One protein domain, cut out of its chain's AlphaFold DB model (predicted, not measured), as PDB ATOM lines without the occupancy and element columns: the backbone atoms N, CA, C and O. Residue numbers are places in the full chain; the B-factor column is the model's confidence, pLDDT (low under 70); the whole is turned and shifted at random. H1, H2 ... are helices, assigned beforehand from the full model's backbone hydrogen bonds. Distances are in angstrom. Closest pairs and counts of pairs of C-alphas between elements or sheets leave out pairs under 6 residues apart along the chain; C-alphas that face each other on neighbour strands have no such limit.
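What this domain is: This is residues 56 to 102 of the 201 residues of the protein "Hypothetical protein" of Rotaria sp. Silwood1 (UniProt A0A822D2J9). An open, flat V: the longest helix, H2, is met on its side by the last residues of H1, and short H3 extends the H2 arm beyond its end. Both tips stick out, residues 56 to 67 and 91 to 102. The printed part has 47 residues with three named helices, H1, H2, H3 in chain order, and no named strand; it is all helix. It is loose, with a radius of gyration of the C-alphas of 13.1 A and spans of 36 by 32 by 15 A.

Where its parts are: H2, residues 80 to 93, is 20.1 A long and begins at C-alpha 80 (-34.616, -18.691, 19.328). H1, residues 60 to 72, is 18.2 A long from C-alpha 60 (-22.932, 1.363, 7.179). H3, residues 95 to 101, spans 9.8 A.

How they stand to each other: H2, with residues 85 to 90 alone, touches residues 71 to 72 of H1; the closest C-alphas, of Arg 86 and Leu 71, are 5.1 A apart. Their lines are about perpendicular, at 75 degrees. H2 and H3 meet only through their link; H1 and H3 are apart. In H1, H2 and H3 every O i to N i+4 pair is within hydrogen-bond range.

The domain as a whole: The farthest C-alphas, of Trp 56 and Lys 78, are 36.5 A apart. The printed part has no cut and no long link. Residues 56 to 62 have pLDDT under 70.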
ATOM      1  N   TRP A  56     -24.116  10.877   4.397       61.66
ATOM      2  CA  TRP A  56     -23.650   9.629   3.793       61.66
ATOM      3  C   TRP A  56     -23.003   8.708   4.839       61.66
ATOM      4  O   TRP A  56     -22.078   9.115   5.552       61.66
ATOM      5  N   LYS A  57     -23.437   7.446   4.891       58.00
ATOM      6  CA  LYS A  57     -22.946   6.429   5.836       58.00
ATOM      7  C   LYS A  57     -21.925   5.482   5.191       58.00
ATOM      8  O   LYS A  57     -22.232   4.343   4.853       58.00
ATOM      9  N   PHE A  58     -20.665   5.897   5.079       57.88
ATOM     10  CA  PHE A  58     -19.569   4.960   4.773       57.88
ATOM     11  C   PHE A  58     -19.096   4.311   6.092       57.88
ATOM     12  O   PHE A  58     -18.745   5.080   6.989       57.88
ATOM     13  N   PRO A  59     -19.052   2.972   6.303       55.06
ATOM     14  CA  PRO A  59     -19.454   1.809   5.494       55.06
ATOM     15  C   PRO A  59     -20.793   1.155   5.939       55.06
ATOM     16  O   PRO A  59     -20.987  -0.043   5.741       55.06
ATOM     17  N   GLY A  60     -21.698   1.904   6.581       56.47
ATOM     18  CA  GLY A  60     -22.932   1.363   7.179       56.47
ATOM     19  C   GLY A  60     -23.848   0.639   6.187       56.47
ATOM     20  O   GLY A  60     -24.405  -0.396   6.531       56.47
ATOM     21  N   ILE A  61     -23.890   1.103   4.934       61.81
ATOM     22  CA  ILE A  61     -24.746   0.539   3.874       61.81
ATOM     23  C   ILE A  61     -24.474  -0.961   3.654       61.81
ATOM     24  O   ILE A  61     -25.403  -1.756   3.592       61.81
ATOM     25  N   ILE A  62     -23.200  -1.376   3.622       64.75
ATOM     26  CA  ILE A  62     -22.832  -2.785   3.383       64.75
ATOM     27  C   ILE A  62     -23.253  -3.671   4.567       64.75
ATOM     28  O   ILE A  62     -23.591  -4.840   4.390       64.75
ATOM     29  N   LEU A  63     -23.206  -3.145   5.792       72.94
ATOM     30  CA  LEU A  63     -23.635  -3.891   6.976       72.94
ATOM     31  C   LEU A  63     -25.155  -4.059   6.995       72.94
ATOM     32  O   LEU A  63     -25.629  -5.154   7.291       72.94
ATOM     33  N   ASP A  64     -25.890  -3.011   6.627       76.81
ATOM     34  CA  ASP A  64     -27.352  -3.021   6.603       76.81
ATOM     35  C   ASP A  64     -27.885  -4.030   5.571       76.81
ATOM     36  O   ASP A  64     -28.740  -4.848   5.910       76.81
ATOM     37  N   GLU A  65     -27.318  -4.068   4.357       80.31
ATOM     38  CA  GLU A  65     -27.694  -5.036   3.310       80.31
ATOM     39  C   GLU A  65     -27.482  -6.490   3.758       80.31
ATOM     40  O   GLU A  65     -28.391  -7.312   3.664       80.31
ATOM     41  N   ASN A  66     -26.316  -6.806   4.333       84.75
ATOM     42  CA  ASN A  66     -26.037  -8.161   4.816       84.75
ATOM     43  C   ASN A  66     -26.977  -8.575   5.960       84.75
ATOM     44  O   ASN A  66     -27.375  -9.738   6.052       84.75
ATOM     45  N   ILE A  67     -27.328  -7.645   6.855       87.31
ATOM     46  CA  ILE A  67     -28.274  -7.911   7.945       87.31
ATOM     47  C   ILE A  67     -29.673  -8.160   7.377       87.31
ATOM     48  O   ILE A  67     -30.326  -9.121   7.786       87.31
ATOM     49  N   ILE A  68     -30.120  -7.339   6.423       88.62
ATOM     50  CA  ILE A  68     -31.407  -7.507   5.742       88.62
ATOM     51  C   ILE A  68     -31.477  -8.871   5.060       88.62
ATOM     52  O   ILE A  68     -32.460  -9.588   5.261       88.62
ATOM     53  N   ASP A  69     -30.434  -9.272   4.335       88.62
ATOM     54  CA  ASP A  69     -30.372 -10.580   3.681       88.62
ATOM     55  C   ASP A  69     -30.517 -11.715   4.701       88.62
ATOM     56  O   ASP A  69     -31.381 -12.583   4.558       88.62
ATOM     57  N   LEU A  70     -29.745 -11.674   5.794       88.31
ATOM     58  CA  LEU A  70     -29.799 -12.677   6.866       88.31
ATOM     59  C   LEU A  70     -31.186 -12.777   7.523       88.31
ATOM     60  O   LEU A  70     -31.644 -13.882   7.856       88.31
ATOM     61  N   LEU A  71     -31.849 -11.635   7.721       92.38
ATOM     62  CA  LEU A  71     -33.167 -11.549   8.348       92.38
ATOM     63  C   LEU A  71     -34.307 -11.935   7.395       92.38
ATOM     64  O   LEU A  71     -35.323 -12.451   7.859       92.38
ATOM     65  N   SER A  72     -34.119 -11.745   6.089       90.50
ATOM     66  CA  SER A  72     -35.121 -12.018   5.048       90.50
ATOM     67  C   SER A  72     -35.122 -13.470   4.558       90.50
ATOM     68  O   SER A  72     -36.010 -13.869   3.807       90.50
ATOM     69  N   THR A  73     -34.139 -14.285   4.956       86.25
ATOM     70  CA  THR A  73     -34.075 -15.689   4.523       86.25
ATOM     71  C   THR A  73     -35.184 -16.563   5.133       86.25
ATOM     72  O   THR A  73     -35.517 -16.478   6.318       86.25
ATOM     73  N   ASN A  74     -35.682 -17.510   4.332       78.69
ATOM     74  CA  ASN A  74     -36.679 -18.513   4.737       78.69
ATOM     75  C   ASN A  74     -36.058 -19.797   5.317       78.69
ATOM     76  O   ASN A  74     -36.719 -20.828   5.422       78.69
ATOM     77  N   GLU A  75     -34.771 -19.767   5.661       85.12
ATOM     78  CA  GLU A  75     -34.077 -20.937   6.194       85.12
ATOM     79  C   GLU A  75     -34.598 -21.317   7.580       85.12
ATOM     80  O   GLU A  75     -34.800 -20.459   8.440       85.12
ATOM     81  N   THR A  76     -34.750 -22.614   7.837       82.81
ATOM     82  CA  THR A  76     -35.142 -23.108   9.158       82.81
ATOM     83  C   THR A  76     -34.012 -22.888  10.162       82.81
ATOM     84  O   THR A  76     -33.000 -23.589  10.138       82.81
ATOM     85  N   VAL A  77     -34.202 -21.953  11.096       85.38
ATOM     86  CA  VAL A  77     -33.239 -21.678  12.170       85.38
ATOM     87  C   VAL A  77     -33.718 -22.278  13.485       85.38
ATOM     88  O   VAL A  77     -34.868 -22.115  13.873       85.38
ATOM     89  N   LYS A  78     -32.819 -22.968  14.197       87.31
ATOM     90  CA  LYS A  78     -33.119 -23.594  15.499       87.31
ATOM     91  C   LYS A  78     -32.919 -22.657  16.696       87.31
ATOM     92  O   LYS A  78     -33.457 -22.912  17.767       87.31
ATOM     93  N   LEU A  79     -32.115 -21.604  16.541       94.25
ATOM     94  CA  LEU A  79     -31.805 -20.660  17.616       94.25
ATOM     95  C   LEU A  79     -32.938 -19.645  17.795       94.25
ATOM     96  O   LEU A  79     -33.240 -18.875  16.882       94.25
ATOM     97  N   GLN A  80     -33.508 -19.593  19.001       93.56
ATOM     98  CA  GLN A  80     -34.616 -18.691  19.328       93.56
ATOM     99  C   GLN A  80     -34.272 -17.212  19.130       93.56
ATOM    100  O   GLN A  80     -35.116 -16.445  18.681       93.56
ATOM    101  N   SER A  81     -33.034 -16.806  19.424       93.94
ATOM    102  CA  SER A  81     -32.582 -15.422  19.242       93.94
ATOM    103  C   SER A  81     -32.693 -14.962  17.788       93.94
ATOM    104  O   SER A  81     -33.184 -13.868  17.523       93.94
ATOM    105  N   VAL A  82     -32.304 -15.820  16.843       92.31
ATOM    106  CA  VAL A  82     -32.390 -15.528  15.407       92.31
ATOM    107  C   VAL A  82     -33.844 -15.537  14.944       92.31
ATOM    108  O   VAL A  82     -34.246 -14.651  14.197       92.31
ATOM    109  N   MET A  83     -34.656 -16.483  15.429       92.00
ATOM    110  CA  MET A  83     -36.093 -16.499  15.128       92.00
ATOM    111  C   MET A  83     -36.782 -15.214  15.601       92.00
ATOM    112  O   MET A  83     -37.520 -14.606  14.833       92.00
ATOM    113  N   ASN A  84     -36.497 -14.752  16.823       94.06
ATOM    114  CA  ASN A  84     -37.056 -13.508  17.353       94.06
ATOM    115  C   ASN A  84     -36.634 -12.291  16.520       94.06
ATOM    116  O   ASN A  84     -37.467 -11.438  16.237       94.06
ATOM    117  N   ALA A  85     -35.366 -12.224  16.096       93.94
ATOM    118  CA  ALA A  85     -34.884 -11.148  15.232       93.94
ATOM    119  C   ALA A  85     -35.603 -11.135  13.871       93.94
ATOM    120  O   ALA A  85     -36.009 -10.075  13.403       93.94
ATOM    121  N   ARG A  86     -35.833 -12.310  13.265       93.06
ATOM    122  CA  ARG A  86     -36.589 -12.430  12.007       93.06
ATOM    123  C   ARG A  86     -38.066 -12.077  12.158       93.06
ATOM    124  O   ARG A  86     -38.618 -11.436  11.272       93.06
ATOM    125  N   ILE A  87     -38.702 -12.468  13.264       93.00
ATOM    126  CA  ILE A  87     -40.091 -12.087  13.571       93.00
ATOM    127  C   ILE A  87     -40.200 -10.572  13.748       93.00
ATOM    128  O   ILE A  87     -41.099  -9.951  13.191       93.00
ATOM    129  N   LEU A  88     -39.271  -9.965  14.490       94.81
ATOM    130  CA  LEU A  88     -39.241  -8.517  14.665       94.81
ATOM    131  C   LEU A  88     -39.072  -7.811  13.315       94.81
ATOM    132  O   LEU A  88     -39.836  -6.903  12.999       94.81
ATOM    133  N   TYR A  89     -38.130  -8.270  12.490       94.88
ATOM    134  CA  TYR A  89     -37.916  -7.718  11.156       94.88
ATOM    135  C   TYR A  89     -39.162  -7.841  10.271       94.88
ATOM    136  O   TYR A  89     -39.628  -6.838   9.738       94.88
ATOM    137  N   SER A  90     -39.760  -9.032  10.179       94.31
ATOM    138  CA  SER A  90     -40.954  -9.255   9.356       94.31
ATOM    139  C   SER A  90     -42.174  -8.465   9.837       94.31
ATOM    140  O   SER A  90     -42.956  -8.012   9.006       94.31
ATOM    141  N   SER A  91     -42.315  -8.228  11.148       95.31
ATOM    142  CA  SER A  91     -43.347  -7.326  11.680       95.31
ATOM    143  C   SER A  91     -43.112  -5.858  11.311       95.31
ATOM    144  O   SER A  91     -44.078  -5.132  11.112       95.31
ATOM    145  N   CYS A  92     -41.850  -5.436  11.180       95.31
ATOM    146  CA  CYS A  92     -41.477  -4.060  10.855       95.31
ATOM    147  C   CYS A  92     -41.748  -3.734   9.379       95.31
ATOM    148  O   CYS A  92     -42.278  -2.673   9.072       95.31
ATOM    149  N   ILE A  93     -41.427  -4.657   8.467       95.38
ATOM    150  CA  ILE A  93     -41.567  -4.428   7.017       95.38
ATOM    151  C   ILE A  93     -42.973  -4.722   6.471       95.38
ATOM    152  O   ILE A  93     -43.243  -4.485   5.295       95.38
ATOM    153  N   ASN A  94     -43.874  -5.287   7.281       96.94
ATOM    154  CA  ASN A  94     -45.229  -5.630   6.851       96.94
ATOM    155  C   ASN A  94     -46.162  -4.412   6.913       96.94
ATOM    156  O   ASN A  94     -47.066  -4.337   7.750       96.94
ATOM    157  N   GLU A  95     -45.962  -3.480   5.982       97.50
ATOM    158  CA  GLU A  95     -46.768  -2.260   5.855       97.50
ATOM    159  C   GLU A  95     -48.262  -2.564   5.714       97.50
ATOM    160  O   GLU A  95     -49.089  -1.867   6.286       97.50
ATOM    161  N   THR A  96     -48.640  -3.656   5.039       97.94
ATOM    162  CA  THR A  96     -50.057  -4.039   4.901       97.94
ATOM    163  C   THR A  96     -50.731  -4.264   6.255       97.94
ATOM    164  O   THR A  96     -51.879  -3.858   6.439       97.94
ATOM    165  N   ASN A  97     -50.051  -4.911   7.209       96.69
ATOM    166  CA  ASN A  97     -50.615  -5.084   8.546       96.69
ATOM    167  C   ASN A  97     -50.563  -3.787   9.363       96.69
ATOM    168  O   ASN A  97     -51.520  -3.496  10.074       96.69
ATOM    169  N   ILE A  98     -49.491  -3.001   9.226       97.44
ATOM    170  CA  ILE A  98     -49.343  -1.702   9.903       97.44
ATOM    171  C   ILE A  98     -50.477  -0.751   9.493       97.44
ATOM    172  O   ILE A  98     -51.188  -0.238  10.353       97.44
ATOM    173  N   GLU A  99     -50.722  -0.591   8.192       96.94
ATOM    174  CA  GLU A  99     -51.787   0.268   7.656       96.94
ATOM    175  C   GLU A  99     -53.188  -0.242   8.009       96.94
ATOM    176  O   GLU A  99     -54.118   0.539   8.203       96.94
ATOM    177  N   LYS A 100     -53.354  -1.565   8.133       97.31
ATOM    178  CA  LYS A 100     -54.614  -2.165   8.583       97.31
ATOM    179  C   LYS A 100     -54.915  -1.849  10.051       97.31
ATOM    180  O   LYS A 100     -56.081  -1.653  10.383       97.31
ATOM    181  N   GLU A 101     -53.906  -1.863  10.923       96.44
ATOM    182  CA  GLU A 101     -54.063  -1.506  12.343       96.44
ATOM    183  C   GLU A 101     -54.192   0.010  12.548       96.44
ATOM    184  O   GLU A 101     -54.858   0.456  13.484       96.44
ATOM    185  N   GLY A 102     -53.584   0.807  11.667       95.62
ATOM    186  CA  GLY A 102     -53.676   2.260  11.689       95.62
ATOM    187  C   GLY A 102     -53.227   2.851  13.028       95.62
ATOM    188  O   GLY A 102     -52.165   2.529  13.561       95.62
TER     189      GLY A 102